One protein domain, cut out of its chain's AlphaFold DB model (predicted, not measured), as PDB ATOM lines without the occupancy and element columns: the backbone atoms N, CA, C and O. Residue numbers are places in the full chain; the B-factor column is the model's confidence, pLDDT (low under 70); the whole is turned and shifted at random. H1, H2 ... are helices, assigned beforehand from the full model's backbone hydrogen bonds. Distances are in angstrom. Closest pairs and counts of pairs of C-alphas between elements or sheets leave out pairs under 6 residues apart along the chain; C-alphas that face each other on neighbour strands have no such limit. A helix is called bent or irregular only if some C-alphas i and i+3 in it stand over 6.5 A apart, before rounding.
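AT A GLANCE: This is residues 24 to 130 of the 138 residues of the protein "Cobalt-zinc-cadmium resistance protein CzcA" of Nonlabens ulvanivorans (UniProt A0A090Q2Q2). One long helix, H2, makes most of the length; past its last residues the backbone folds back through H3 into H4, an arm that spreads away from H2 as the second limb of an open V. At the other end of H2, H1 and two long stretches with no named element, residues 24 to 43 and 59 to 71, make a loose head. The printed part has 107 residues with four named helices, H1, H2, H3 and H4 in chain order, and no named strand; the class is all helix. The whole is extended, with a radius of gyration of the C-alphas of 21.9 A and spans of 65 by 36 by 23 A.

IN THESE COORDINATES: Residues 26 to 27 pair with residues 30 to 31, antiparallel, in a stretch too short to be named. H1, residues 44 to 58, begins at C-alpha 44 (156.999, 99.787, 30.432) and is 21.3 A long. H2, residues 72 to 102, is 43.9 A long; it is neither bent nor irregular, but only just: C-alphas 85 and 88 are 6.0 A apart. H3 is residues 105 to 112. H4, residues 114 to 128, is 21.1 A long and ends at C-alpha 128 (136.634, 101.236, 27.860).

HOW THE PARTS SIT: H1, with residues 44 to 48 alone, only just touches H2 at residue 73, with 3 pairs of C-alphas within 8 A; the closest C-alphas, of Gln 45 and Phe 73, are 6.9 A apart. They run opposite ways at a steep tilt of 54 degrees. H2, with residues 95 to 102 alone, touches H3, and the two form a helical hairpin at a steep tilt of 40 degrees, opposite ways; the closest C-alphas, of Leu 98 and Ala 108, are 5.3 A apart. H3 and H4 meet only through their link. H4 is apart from H1 and H2. Every O i to N i+4 pair is within hydrogen-bond range in H1, H3 and H4, and 26 of 27 in H2.

THE WHOLE: The two C-alphas farthest apart, of Ile 24 and Ser 104, are 66.1 A apart. The printed part has no cut. The link from H1 to H2 is long, and the other two are tight. Residues 56 to 64, 78 to 90 and 116 to 130 stand free. The mean pLDDT of the printed part is 90.1, and no printed residue is under 70.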
ATOM      1  N   ILE A  24     185.490 104.465  32.034       76.62
ATOM      2  CA  ILE A  24     185.336 103.372  32.997       76.62
ATOM      3  C   ILE A  24     184.260 103.797  33.994       76.62
ATOM      4  O   ILE A  24     184.527 104.570  34.912       76.62
ATOM      5  N   SER A  25     183.034 103.320  33.792       73.75
ATOM      6  CA  SER A  25     181.945 103.511  34.751       73.75
ATOM      7  C   SER A  25     181.968 102.383  35.778       73.75
ATOM      8  O   SER A  25     182.053 101.205  35.421       73.75
ATOM      9  N   ARG A  26     181.898 102.754  37.056       77.81
ATOM     10  CA  ARG A  26     181.791 101.815  38.169       77.81
ATOM     11  C   ARG A  26     180.546 102.116  38.978       77.81
ATOM     12  O   ARG A  26     180.235 103.281  39.198       77.81
ATOM     13  N   ASP A  27     179.893 101.056  39.415       77.81
ATOM     14  CA  ASP A  27     178.785 101.086  40.360       77.81
ATOM     15  C   ASP A  27     179.105 100.048  41.440       77.81
ATOM     16  O   ASP A  27     179.506  98.933  41.101       77.81
ATOM     17  N   ASP A  28     179.084 100.437  42.714       75.81
ATOM     18  CA  ASP A  28     179.527  99.598  43.843       75.81
ATOM     19  C   ASP A  28     180.858  98.856  43.600       75.81
ATOM     20  O   ASP A  28     181.013  97.662  43.860       75.81
ATOM     21  N   THR A  29     181.861  99.567  43.071       80.25
ATOM     22  CA  THR A  29     183.209  99.037  42.747       80.25
ATOM     23  C   THR A  29     183.245  98.043  41.573       80.25
ATOM     24  O   THR A  29     184.327  97.723  41.065       80.25
ATOM     25  N   ARG A  30     182.090  97.626  41.045       80.44
ATOM     26  CA  ARG A  30     181.962  96.748  39.876       80.44
ATOM     27  C   ARG A  30     181.948  97.561  38.587       80.44
ATOM     28  O   ARG A  30     181.434  98.675  38.543       80.44
ATOM     29  N   LEU A  31     182.542  97.015  37.529       84.94
ATOM     30  CA  LEU A  31     182.472  97.621  36.200       84.94
ATOM     31  C   LEU A  31     181.039  97.518  35.681       84.94
ATOM     32  O   LEU A  31     180.453  96.440  35.708       84.94
ATOM     33  N   ARG A  32     180.498  98.636  35.193       85.94
ATOM     34  CA  ARG A  32     179.124  98.707  34.696       85.94
ATOM     35  C   ARG A  32     179.092  99.239  33.272       85.94
ATOM     36  O   ARG A  32     179.648 100.298  32.979       85.94
ATOM     37  N   ILE A  33     178.367  98.528  32.414       86.62
ATOM     38  CA  ILE A  33     177.970  98.995  31.085       86.62
ATOM     39  C   ILE A  33     176.482  99.334  31.155       86.62
ATOM     40  O   ILE A  33     175.687  98.546  31.664       86.62
ATOM     41  N   VAL A  34     176.112 100.526  30.692       87.56
ATOM     42  CA  VAL A  34     174.721 100.995  30.695       87.56
ATOM     43  C   VAL A  34     174.208 101.015  29.266       87.56
ATOM     44  O   VAL A  34     174.785 101.688  28.415       87.56
ATOM     45  N   VAL A  35     173.108 100.306  29.027       89.38
ATOM     46  CA  VAL A  35     172.359 100.345  27.770       89.38
ATOM     47  C   VAL A  35     171.062 101.103  28.032       89.38
ATOM     48  O   VAL A  35     170.256 100.688  28.861       89.38
ATOM     49  N   GLY A  36     170.895 102.253  27.380       89.38
ATOM     50  CA  GLY A  36     169.691 103.074  27.496       89.38
ATOM     51  C   GLY A  36     168.666 102.697  26.432       89.38
ATOM     52  O   GLY A  36     169.002 102.654  25.251       89.38
ATOM     53  N   VAL A  37     167.420 102.464  26.844       89.19
ATOM     54  CA  VAL A  37     166.292 102.181  25.946       89.19
ATOM     55  C   VAL A  37     165.177 103.175  26.245       89.19
ATOM     56  O   VAL A  37     164.787 103.340  27.398       89.19
ATOM     57  N   ASN A  38     164.664 103.835  25.208       88.25
ATOM     58  CA  ASN A  38     163.512 104.725  25.324       88.25
ATOM     59  C   ASN A  38     162.262 103.981  24.864       88.25
ATOM     60  O   ASN A  38     162.165 103.583  23.703       88.25
ATOM     61  N   VAL A  39     161.305 103.809  25.771       85.81
ATOM     62  CA  VAL A  39     160.023 103.169  25.470       85.81
ATOM     63  C   VAL A  39     159.017 104.245  25.079       85.81
ATOM     64  O   VAL A  39     158.863 105.243  25.778       85.81
ATOM     65  N   ARG A  40     158.330 104.055  23.949       82.75
ATOM     66  CA  ARG A  40     157.254 104.940  23.490       82.75
ATOM     67  C   ARG A  40     156.092 104.100  22.977       82.75
ATOM     68  O   ARG A  40     156.317 103.116  22.280       82.75
ATOM     69  N   ASN A  41     154.865 104.520  23.287       78.31
ATOM     70  CA  ASN A  41     153.623 103.874  22.842       78.31
ATOM     71  C   ASN A  41     153.480 102.399  23.273       78.31
ATOM     72  O   ASN A  41     152.791 101.630  22.605       78.31
ATOM     73  N   ARG A  42     154.134 101.985  24.364       81.81
ATOM     74  CA  ARG A  42     154.036 100.629  24.914       81.81
ATOM     75  C   ARG A  42     154.185 100.660  26.434       81.81
ATOM     76  O   ARG A  42     154.854 101.546  26.961       81.81
ATOM     77  N   ASP A  43     153.551  99.709  27.111       85.31
ATOM     78  CA  ASP A  43     153.654  99.543  28.561       85.31
ATOM     79  C   ASP A  43     155.092  99.191  28.981       85.31
ATOM     80  O   ASP A  43     155.715  98.296  28.409       85.31
ATOM     81  N   LEU A  44     155.613  99.908  29.981       88.25
ATOM     82  CA  LEU A  44     156.999  99.787  30.432       88.25
ATOM     83  C   LEU A  44     157.310  98.384  30.966       88.25
ATOM     84  O   LEU A  44     158.370  97.848  30.652       88.25
ATOM     85  N   GLN A  45     156.400  97.800  31.754       88.94
ATOM     86  CA  GLN A  45     156.581  96.464  32.325       88.94
ATOM     87  C   GLN A  45     156.697  95.432  31.200       88.94
ATOM     88  O   GLN A  45     157.669  94.688  31.155       88.94
ATOM     89  N   SER A  46     155.779  95.481  30.236       90.31
ATOM     90  CA  SER A  46     155.746  94.570  29.088       90.31
ATOM     91  C   SER A  46     157.027  94.625  28.250       90.31
ATOM     92  O   SER A  46     157.496  93.602  27.762       90.31
ATOM     93  N   VAL A  47     157.620  95.814  28.073       92.12
ATOM     94  CA  VAL A  47     158.900  95.933  27.354       92.12
ATOM     95  C   VAL A  47     160.049  95.303  28.133       92.12
ATOM     96  O   VAL A  47     160.889  94.640  27.528       92.12
ATOM     97  N   VAL A  48     160.117  95.512  29.449       91.94
ATOM     98  CA  VAL A  48     161.188  94.914  30.256       91.94
ATOM     99  C   VAL A  48     161.048  93.397  30.315       91.94
ATOM    100  O   VAL A  48     162.060  92.714  30.182       91.94
ATOM    101  N   ASP A  49     159.823  92.882  30.431       92.56
ATOM    102  CA  ASP A  49     159.547  91.443  30.438       92.56
ATOM    103  C   ASP A  49     160.002  90.788  29.118       92.56
ATOM    104  O   ASP A  49     160.680  89.762  29.131       92.56
ATOM    105  N   ASP A  50     159.736  91.416  27.968       93.00
ATOM    106  CA  ASP A  50     160.235  90.929  26.674       93.00
ATOM    107  C   ASP A  50     161.765  90.954  26.586       93.00
ATOM    108  O   ASP A  50     162.376  90.022  26.065       93.00
ATOM    109  N   ILE A  51     162.402  92.022  27.083       92.44
ATOM    110  CA  ILE A  51     163.867  92.127  27.103       92.44
ATOM    111  C   ILE A  51     164.466  91.033  27.992       92.44
ATOM    112  O   ILE A  51     165.476  90.448  27.616       92.44
ATOM    113  N   GLN A  52     163.865  90.759  29.152       92.19
ATOM    114  CA  GLN A  52     164.281  89.677  30.047       92.19
ATOM    115  C   GLN A  52     164.207  88.328  29.338       92.19
ATOM    116  O   GLN A  52     165.227  87.657  29.230       92.19
ATOM    117  N   ASN A  53     163.053  88.003  28.749       94.06
ATOM    118  CA  ASN A  53     162.860  86.745  28.027       94.06
ATOM    119  C   ASN A  53     163.868  86.577  26.878       94.06
ATOM    120  O   ASN A  53     164.493  85.530  26.745       94.06
ATOM    121  N   LEU A  54     164.086  87.622  26.072       94.06
ATOM    122  CA  LEU A  54     165.041  87.571  24.962       94.06
ATOM    123  C   LEU A  54     166.485  87.377  25.435       94.06
ATOM    124  O   LEU A  54     167.249  86.669  24.778       94.06
ATOM    125  N   ILE A  55     166.874  88.019  26.537       92.12
ATOM    126  CA  ILE A  55     168.211  87.874  27.119       92.12
ATOM    127  C   ILE A  55     168.391  86.459  27.664       92.12
ATOM    128  O   ILE A  55     169.394  85.829  27.344       92.12
ATOM    129  N   ASP A  56     167.416  85.953  28.415       90.25
ATOM    130  CA  ASP A  56     167.477  84.621  29.018       90.25
ATOM    131  C   ASP A  56     167.514  83.507  27.957       90.25
ATOM    132  O   ASP A  56     168.168  82.485  28.159       90.25
ATOM    133  N   GLU A  57     166.869  83.705  26.801       93.44
ATOM    134  CA  GLU A  57     166.884  82.743  25.690       93.44
ATOM    135  C   GLU A  57     168.145  82.810  24.815       93.44
ATOM    136  O   GLU A  57     168.582  81.786  24.290       93.44
ATOM    137  N   ASN A  58     168.717  84.003  24.603       92.38
ATOM    138  CA  ASN A  58     169.744  84.215  23.571       92.38
ATOM    139  C   ASN A  58     171.138  84.536  24.127       92.38
ATOM    140  O   ASN A  58     172.095  84.599  23.350       92.38
ATOM    141  N   ILE A  59     171.278  84.791  25.432       91.00
ATOM    142  CA  ILE A  59     172.530  85.264  26.031       91.00
ATOM    143  C   ILE A  59     172.908  84.407  27.236       91.00
ATOM    144  O   ILE A  59     172.349  84.529  28.322       91.00
ATOM    145  N   GLU A  60     173.969  83.620  27.083       87.50
ATOM    146  CA  GLU A  60     174.634  82.976  28.213       87.50
ATOM    147  C   GLU A  60     175.651  83.938  28.840       87.50
ATOM    148  O   GLU A  60     176.639  84.339  28.216       87.50
ATOM    149  N   LEU A  61     175.412  84.329  30.093       87.69
ATOM    150  CA  LEU A  61     176.314  85.214  30.822       87.69
ATOM    151  C   LEU A  61     177.492  84.430  31.423       87.69
ATOM    152  O   LEU A  61     177.274  83.462  32.156       87.69
ATOM    153  N   PRO A  62     178.746  84.861  31.193       87.00
ATOM    154  CA  PRO A  62     179.891  84.273  31.871       87.00
ATOM    155  C   PRO A  62     179.835  84.535  33.381       87.00
ATOM    156  O   PRO A  62     179.247  85.510  33.858       87.00
ATOM    157  N   VAL A  63     180.487  83.663  34.150       86.00
ATOM    158  CA  VAL A  63     180.499  83.742  35.616       86.00
ATOM    159  C   VAL A  63     180.968  85.115  36.113       86.00
ATOM    160  O   VAL A  63     181.965  85.663  35.645       86.00
ATOM    161  N   GLY A  64     180.238  85.675  37.079       86.00
ATOM    162  CA  GLY A  64     180.538  86.981  37.673       86.00
ATOM    163  C   GLY A  64     179.869  88.182  36.996       86.00
ATOM    164  O   GLY A  64     179.979  89.288  37.525       86.00
ATOM    165  N   TYR A  65     179.141  87.982  35.892       87.50
ATOM    166  CA  TYR A  65     178.329  89.019  35.253       87.50
ATOM    167  C   TYR A  65     176.871  88.925  35.704       87.50
ATOM    168  O   TYR A  65     176.311  87.838  35.825       87.50
ATOM    169  N   ASN A  66     176.249  90.074  35.947       88.88
ATOM    170  CA  ASN A  66     174.828  90.180  36.242       88.88
ATOM    171  C   ASN A  66     174.203  91.324  35.445       88.88
ATOM    172  O   ASN A  66     174.840  92.346  35.184       88.88
ATOM    173  N   ILE A  67     172.939  91.145  35.074       90.19
ATOM    174  CA  ILE A  67     172.136  92.172  34.420       90.19
ATOM    175  C   ILE A  67     171.153  92.722  35.448       90.19
ATOM    176  O   ILE A  67     170.527  91.976  36.198       90.19
ATOM    177  N   THR A  68     171.038  94.044  35.497       89.56
ATOM    178  CA  THR A  68     170.113  94.752  36.385       89.56
ATOM    179  C   THR A  68     169.275  95.727  35.574       89.56
ATOM    180  O   THR A  68     169.824  96.513  34.796       89.56
ATOM    181  N   TYR A  69     167.965  95.721  35.802       90.75
ATOM    182  CA  TYR A  69     167.005  96.596  35.131       90.75
ATOM    183  C   TYR A  69     166.655  97.762  36.056       90.75
ATOM    184  O   TYR A  69     165.935  97.589  37.035       90.75
ATOM    185  N   GLY A  70     167.212  98.937  35.763       86.75
ATOM    186  CA  GLY A  70     167.038 100.146  36.572       86.75
ATOM    187  C   GLY A  70     166.136 101.195  35.920       86.75
ATOM    188  O   GLY A  70     165.544 100.981  34.863       86.75
ATOM    189  N   GLY A  71     166.074 102.375  36.536       88.38
ATOM    190  CA  GLY A  71     165.332 103.525  36.011       88.38
ATOM    191  C   GLY A  71     163.858 103.508  36.420       88.38
ATOM    192  O   GLY A  71     163.522 103.150  37.545       88.38
ATOM    193  N   GLN A  72     162.957 103.904  35.517       87.62
ATOM    194  CA  GLN A  72     161.519 103.966  35.827       87.62
ATOM    195  C   GLN A  72     160.925 102.596  36.198       87.62
ATOM    196  O   GLN A  72     159.991 102.530  36.992       87.62
ATOM    197  N   PHE A  73     161.495 101.505  35.678       90.38
ATOM    198  CA  PHE A  73     161.055 100.147  35.990       90.38
ATOM    199  C   PHE A  73     161.300  99.770  37.457       90.38
ATOM    200  O   PHE A  73     160.450  99.150  38.093       90.38
ATOM    201  N   GLU A  74     162.429 100.192  38.026       90.44
ATOM    202  CA  GLU A  74     162.742  99.980  39.442       90.44
ATOM    203  C   GLU A  74     161.742 100.717  40.344       90.44
ATOM    204  O   GLU A  74     161.213 100.144  41.300       90.44
ATOM    205  N   ASN A  75     161.400 101.960  39.986       89.56
ATOM    206  CA  ASN A  75     160.363 102.728  40.677       89.56
ATOM    207  C   ASN A  75     158.993 102.041  40.589       89.56
ATOM    208  O   ASN A  75     158.288 101.959  41.598       89.56
ATOM    209  N   LEU A  76     158.635 101.502  39.418       89.00
ATOM    210  CA  LEU A  76     157.400 100.741  39.214       89.00
ATOM    211  C   LEU A  76     157.364  99.494  40.107       89.00
ATOM    212  O   LEU A  76     156.382  99.284  40.820       89.00
ATOM    213  N   GLN A  77     158.437  98.697  40.134       91.44
ATOM    214  CA  GLN A  77     158.522  97.509  40.989       91.44
ATOM    215  C   GLN A  77     158.442  97.856  42.480       91.44
ATOM    216  O   GLN A  77     157.705  97.210  43.227       91.44
ATOM    217  N   SER A  78     159.147  98.904  42.914       91.38
ATOM    218  CA  SER A  78     159.106  99.391  44.297       91.38
ATOM    219  C   SER A  78     157.695  99.830  44.698       91.38
ATOM    220  O   SER A  78     157.183  99.423  45.746       91.38
ATOM    221  N   ALA A  79     157.012 100.594  43.841       91.62
ATOM    222  CA  ALA A  79     155.632 101.014  44.070       91.62
ATOM    223  C   ALA A  79     154.667  99.818  44.126       91.62
ATOM    224  O   ALA A  79     153.857  99.720  45.050       91.62
ATOM    225  N   LYS A  80     154.796  98.867  43.192       91.12
ATOM    226  CA  LYS A  80     154.000  97.632  43.158       91.12
ATOM    227  C   LYS A  80     154.184  96.807  44.433       91.12
ATOM    228  O   LYS A  80     153.198  96.384  45.028       91.12
ATOM    229  N   SER A  81     155.426  96.627  44.887       93.94
ATOM    230  CA  SER A  81     155.743  95.905  46.126       93.94
ATOM    231  C   SER A  81     155.072  96.544  47.346       93.94
ATOM    232  O   SER A  81     154.437  95.855  48.144       93.94
ATOM    233  N   ARG A  82     155.116  97.878  47.449       94.88
ATOM    234  CA  ARG A  82     154.431  98.613  48.523       94.88
ATOM    235  C   ARG A  82     152.915  98.426  48.468       94.88
ATOM    236  O   ARG A  82     152.309  98.181  49.508       94.88
ATOM    237  N   LEU A  83     152.302  98.504  47.284       93.88
ATOM    238  CA  LEU A  83     150.855  98.311  47.112       93.88
ATOM    239  C   LEU A  83     150.403  96.900  47.499       93.88
ATOM    240  O   LEU A  83     149.368  96.760  48.151       93.88
ATOM    241  N   LEU A  84     151.192  95.873  47.168       95.56
ATOM    242  CA  LEU A  84     150.900  94.484  47.541       95.56
ATOM    243  C   LEU A  84     150.803  94.282  49.057       95.56
ATOM    244  O   LEU A  84     150.072  93.403  49.502       95.56
ATOM    245  N   VAL A  85     151.500  95.100  49.849       96.62
ATOM    246  CA  VAL A  85     151.440  95.060  51.316       96.62
ATOM    247  C   VAL A  85     150.379  96.022  51.858       96.62
ATOM    248  O   VAL A  85     149.605  95.664  52.744       96.62
ATOM    249  N   ALA A  86     150.306  97.238  51.318       96.31
ATOM    250  CA  ALA A  86     149.409  98.279  51.809       96.31
ATOM    251  C   ALA A  86     147.925  97.943  51.591       96.31
ATOM    252  O   ALA A  86     147.111  98.173  52.485       96.31
ATOM    253  N   VAL A  87     147.564  97.380  50.430       95.25
ATOM    254  CA  VAL A  87     146.165  97.087  50.078       95.25
ATOM    255  C   VAL A  87     145.538  96.047  51.021       95.25
ATOM    256  O   VAL A  87     144.480  96.343  51.578       95.25
ATOM    257  N   PRO A  88     146.158  94.881  51.295       95.56
ATOM    258  CA  PRO A  88     145.618  93.927  52.266       95.56
ATOM    259  C   PRO A  88     145.464  94.513  53.671       95.56
ATOM    260  O   PRO A  88     144.443  94.290  54.317       95.56
ATOM    261  N   ILE A  89     146.444  95.297  54.133       97.56
ATOM    262  CA  ILE A  89     146.387  95.938  55.455       97.56
ATOM    263  C   ILE A  89     145.195  96.895  55.528       97.56
ATOM    264  O   ILE A  89     144.411  96.828  56.474       97.56
ATOM    265  N   ALA A  90     145.020  97.753  54.520       95.75
ATOM    266  CA  ALA A  90     143.897  98.682  54.461       95.75
ATOM    267  C   ALA A  90     142.548  97.946  54.447       95.75
ATOM    268  O   ALA A  90     141.640  98.312  55.190       95.75
ATOM    269  N   LEU A  91     142.428  96.879  53.656       95.00
ATOM    270  CA  LEU A  91     141.219  96.059  53.580       95.00
ATOM    271  C   LEU A  91     140.858  95.410  54.925       95.00
ATOM    272  O   LEU A  91     139.699  95.458  55.340       95.00
ATOM    273  N   ILE A  92     141.847  94.874  55.645       95.94
ATOM    274  CA  ILE A  92     141.654  94.321  56.992       95.94
ATOM    275  C   ILE A  92     141.202  95.415  57.967       95.94
ATOM    276  O   ILE A  92     140.249  95.215  58.719       95.94
ATOM    277  N   LEU A  93     141.848  96.584  57.939       96.31
ATOM    278  CA  LEU A  93     141.487  97.705  58.808       96.31
ATOM    279  C   LEU A  93     140.062  98.203  58.544       96.31
ATOM    280  O   LEU A  93     139.314  98.442  59.492       96.31
ATOM    281  N   ILE A  94     139.660  98.306  57.276       95.25
ATOM    282  CA  ILE A  94     138.291  98.671  56.894       95.25
ATOM    283  C   ILE A  94     137.299  97.625  57.409       95.25
ATOM    284  O   ILE A  94     136.281  97.994  57.988       95.25
ATOM    285  N   PHE A  95     137.594  96.333  57.256       94.31
ATOM    286  CA  PHE A  95     136.734  95.272  57.779       94.31
ATOM    287  C   PHE A  95     136.557  95.371  59.302       94.31
ATOM    288  O   PHE A  95     135.431  95.292  59.794       94.31
ATOM    289  N   ILE A  96     137.642  95.607  60.047       95.38
ATOM    290  CA  ILE A  96     137.600  95.811  61.505       95.38
ATOM    291  C   ILE A  96     136.733  97.026  61.857       95.38
ATOM    292  O   ILE A  96     135.898  96.950  62.760       95.38
ATOM    293  N   LEU A  97     136.891  98.133  61.132       95.31
ATOM    294  CA  LEU A  97     136.111  99.347  61.354       95.31
ATOM    295  C   LEU A  97     134.613  99.114  61.100       95.31
ATOM    296  O   LEU A  97     133.781  99.516  61.912       95.31
ATOM    297  N   LEU A  98     134.269  98.413  60.014       94.38
ATOM    298  CA  LEU A  98     132.891  98.030  59.701       94.38
ATOM    299  C   LEU A  98     132.314  97.095  60.769       94.38
ATOM    300  O   LEU A  98     131.182  97.290  61.212       94.38
ATOM    301  N   TYR A  99     133.092  96.119  61.236       93.94
ATOM    302  CA  TYR A  99     132.668  95.238  62.318       93.94
ATOM    303  C   TYR A  99     132.352  96.021  63.600       93.94
ATOM    304  O   TYR A  99     131.315  95.779  64.212       93.94
ATOM    305  N   PHE A 100     133.178  97.000  63.986       94.88
ATOM    306  CA  PHE A 100     132.895  97.837  65.157       94.88
ATOM    307  C   PHE A 100     131.682  98.753  64.972       94.88
ATOM    308  O   PHE A 100     130.929  98.952  65.926       94.88
ATOM    309  N   ALA A 101     131.476  99.285  63.766       94.00
ATOM    310  CA  ALA A 101     130.353 100.166  63.465       94.00
ATOM    311  C   ALA A 101     129.000  99.439  63.557       94.00
ATOM    312  O   ALA A 101     128.062  99.961  64.155       94.00
ATOM    313  N   PHE A 102     128.907  98.226  63.003       92.69
ATOM    314  CA  PHE A 102     127.650  97.471  62.934       92.69
ATOM    315  C   PHE A 102     127.505  96.406  64.025       92.69
ATOM    316  O   PHE A 102     126.417  95.866  64.213       92.69
ATOM    317  N   LYS A 103     128.591  96.079  64.739       90.50
ATOM    318  CA  LYS A 103     128.681  94.999  65.741       90.50
ATOM    319  C   LYS A 103     128.186  93.638  65.246       90.50
ATOM    320  O   LYS A 103     127.879  92.758  66.047       90.50
ATOM    321  N   SER A 104     128.122  93.448  63.933       91.88
ATOM    322  CA  SER A 104     127.653  92.217  63.321       91.88
ATOM    323  C   SER A 104     128.428  91.911  62.049       91.88
ATOM    324  O   SER A 104     128.635  92.758  61.178       91.88
ATOM    325  N   VAL A 105     128.873  90.659  61.962       91.00
ATOM    326  CA  VAL A 105     129.725  90.162  60.878       91.00
ATOM    327  C   VAL A 105     128.959  90.098  59.557       91.00
ATOM    328  O   VAL A 105     129.542  90.349  58.507       91.00
ATOM    329  N   LYS A 106     127.655  89.788  59.587       93.81
ATOM    330  CA  LYS A 106     126.845  89.657  58.366       93.81
ATOM    331  C   LYS A 106     126.701  91.001  57.653       93.81
ATOM    332  O   LYS A 106     126.986  91.094  56.464       93.81
ATOM    333  N   GLU A 107     126.323  92.039  58.387       91.81
ATOM    334  CA  GLU A 107     126.157  93.407  57.902       91.81
ATOM    335  C   GLU A 107     127.493  93.968  57.402       91.81
ATOM    336  O   GLU A 107     127.555  94.529  56.307       91.81
ATOM    337  N   ALA A 108     128.583  93.737  58.145       92.12
ATOM    338  CA  ALA A 108     129.924  94.132  57.725       92.12
ATOM    339  C   ALA A 108     130.344  93.462  56.405       92.12
ATOM    340  O   ALA A 108     130.853  94.146  55.520       92.12
ATOM    341  N   LEU A 109     130.097  92.158  56.233       93.44
ATOM    342  CA  LEU A 109     130.425  91.434  54.996       93.44
ATOM    343  C   LEU A 109     129.602  91.903  53.795       93.44
ATOM    344  O   LEU A 109     130.153  92.027  52.701       93.44
ATOM    345  N   ILE A 110     128.309  92.188  53.989       94.12
ATOM    346  CA  ILE A 110     127.445  92.709  52.921       94.12
ATOM    347  C   ILE A 110     128.024  94.021  52.386       94.12
ATOM    348  O   ILE A 110     128.222  94.156  51.181       94.12
ATOM    349  N   ILE A 111     128.370  94.959  53.270       92.75
ATOM    350  CA  ILE A 111     128.948  96.252  52.874       92.75
ATOM    351  C   ILE A 111     130.352  96.073  52.286       92.75
ATOM    352  O   ILE A 111     130.672  96.658  51.255       92.75
ATOM    353  N   TYR A 112     131.183  95.232  52.902       94.00
ATOM    354  CA  TYR A 112     132.549  94.972  52.450       94.00
ATOM    355  C   TYR A 112     132.592  94.392  51.027       94.00
ATOM    356  O   TYR A 112     133.504  94.706  50.264       94.00
ATOM    357  N   SER A 113     131.577  93.619  50.624       93.44
ATOM    358  CA  SER A 113     131.463  93.074  49.264       93.44
ATOM    359  C   SER A 113     131.345  94.144  48.166       93.44
ATOM    360  O   SER A 113     131.714  93.890  47.018       93.44
ATOM    361  N   ALA A 114     130.916  95.366  48.508       92.94
ATOM    362  CA  ALA A 114     130.862  96.483  47.570       92.94
ATOM    363  C   ALA A 114     132.260  96.962  47.132       92.94
ATOM    364  O   ALA A 114     132.402  97.497  46.036       92.94
ATOM    365  N   ILE A 115     133.298  96.747  47.951       93.12
ATOM    366  CA  ILE A 115     134.673  97.193  47.675       93.12
ATOM    367  C   ILE A 115     135.266  96.499  46.434       93.12
ATOM    368  O   ILE A 115     135.657  97.205  45.501       93.12
ATOM    369  N   PRO A 116     135.329  95.152  46.350       90.56
ATOM    370  CA  PRO A 116     135.821  94.485  45.146       90.56
ATOM    371  C   PRO A 116     134.932  94.759  43.927       90.56
ATOM    372  O   PRO A 116     135.454  94.912  42.826       90.56
ATOM    373  N   LEU A 117     133.611  94.899  44.107       93.56
ATOM    374  CA  LEU A 117     132.703  95.252  43.011       93.56
ATOM    375  C   LEU A 117     133.015  96.642  42.431       93.56
ATOM    376  O   LEU A 117     133.073  96.808  41.211       93.56
ATOM    377  N   ALA A 118     133.274  97.630  43.291       92.50
ATOM    378  CA  ALA A 118     133.679  98.970  42.874       92.50
ATOM    379  C   ALA A 118     135.031  98.962  42.145       92.50
ATOM    380  O   ALA A 118     135.187  99.653  41.139       92.50
ATOM    381  N   ALA A 119     135.988  98.145  42.601       90.62
ATOM    382  CA  ALA A 119     137.281  97.993  41.937       90.62
ATOM    383  C   ALA A 119     137.132  97.435  40.511       90.62
ATOM    384  O   ALA A 119     137.724  97.978  39.579       90.62
ATOM    385  N   VAL A 120     136.292  96.409  40.318       92.56
ATOM    386  CA  VAL A 120     135.985  95.861  38.984       92.56
ATOM    387  C   VAL A 120     135.359  96.927  38.084       92.56
ATOM    388  O   VAL A 120     135.785  97.083  36.942       92.56
ATOM    389  N   GLY A 121     134.405  97.709  38.601       92.00
ATOM    390  CA  GLY A 121     133.805  98.823  37.859       92.00
ATOM    391  C   GLY A 121     134.826  99.891  37.452       92.00
ATOM    392  O   GLY A 121     134.802 100.368  36.318       92.00
ATOM    393  N   GLY A 122     135.767 100.223  38.341       89.88
ATOM    394  CA  GLY A 122     136.860 101.153  38.053       89.88
ATOM    395  C   GLY A 122     137.779 100.657  36.936       89.88
ATOM    396  O   GLY A 122     138.038 101.391  35.985       89.88
ATOM    397  N   VAL A 123     138.216  99.395  37.002       89.31
ATOM    398  CA  VAL A 123     139.051  98.778  35.953       89.31
ATOM    399  C   VAL A 123     138.305  98.718  34.620       89.31
ATOM    400  O   VAL A 123     138.872  99.057  33.585       89.31
ATOM    401  N   PHE A 124     137.022  98.354  34.639       90.19
ATOM    402  CA  PHE A 124     136.189  98.297  33.439       90.19
ATOM    403  C   PHE A 124     136.055  99.668  32.755       90.19
ATOM    404  O   PHE A 124     136.171  99.771  31.533       90.19
ATOM    405  N   LEU A 125     135.873 100.737  33.537       89.62
ATOM    406  CA  LEU A 125     135.801 102.108  33.021       89.62
ATOM    407  C   LEU A 125     137.141 102.636  32.496       89.62
ATOM    408  O   LEU A 125     137.153 103.462  31.587       89.62
ATOM    409  N   LEU A 126     138.265 102.195  33.057       88.25
ATOM    410  CA  LEU A 126     139.581 102.537  32.511       88.25
ATOM    411  C   LEU A 126     139.818 101.828  31.180       88.25
ATOM    412  O   LEU A 126     140.265 102.459  30.224       88.25
ATOM    413  N   TRP A 127     139.436 100.553  31.102       85.19
ATOM    414  CA  TRP A 127     139.568  99.751  29.893       85.19
ATOM    415  C   TRP A 127     138.753 100.317  28.725       85.19
ATOM    416  O   TRP A 127     139.305 100.523  27.653       85.19
ATOM    417  N   ILE A 128     137.475 100.666  28.934       91.19
ATOM    418  CA  ILE A 128     136.634 101.236  27.860       91.19
ATOM    419  C   ILE A 128     137.120 102.610  27.376       91.19
ATOM    420  O   ILE A 128     136.772 103.044  26.281       91.19
ATOM    421  N   ARG A 129     137.891 103.326  28.200       87.00
ATOM    422  CA  ARG A 129     138.451 104.635  27.853       87.00
ATOM    423  C   ARG A 129     139.851 104.547  27.249       87.00
ATOM    424  O   ARG A 129     140.425 105.601  26.989       87.00
ATOM    425  N   ASP A 130     140.393 103.338  27.074       80.25
ATOM    426  CA  ASP A 130     141.783 103.097  26.668       80.25
ATOM    427  C   ASP A 130     142.791 103.892  27.526       80.25
ATOM    428  O   ASP A 130     143.829 104.359  27.055       80.25
TER     429      ASP A 130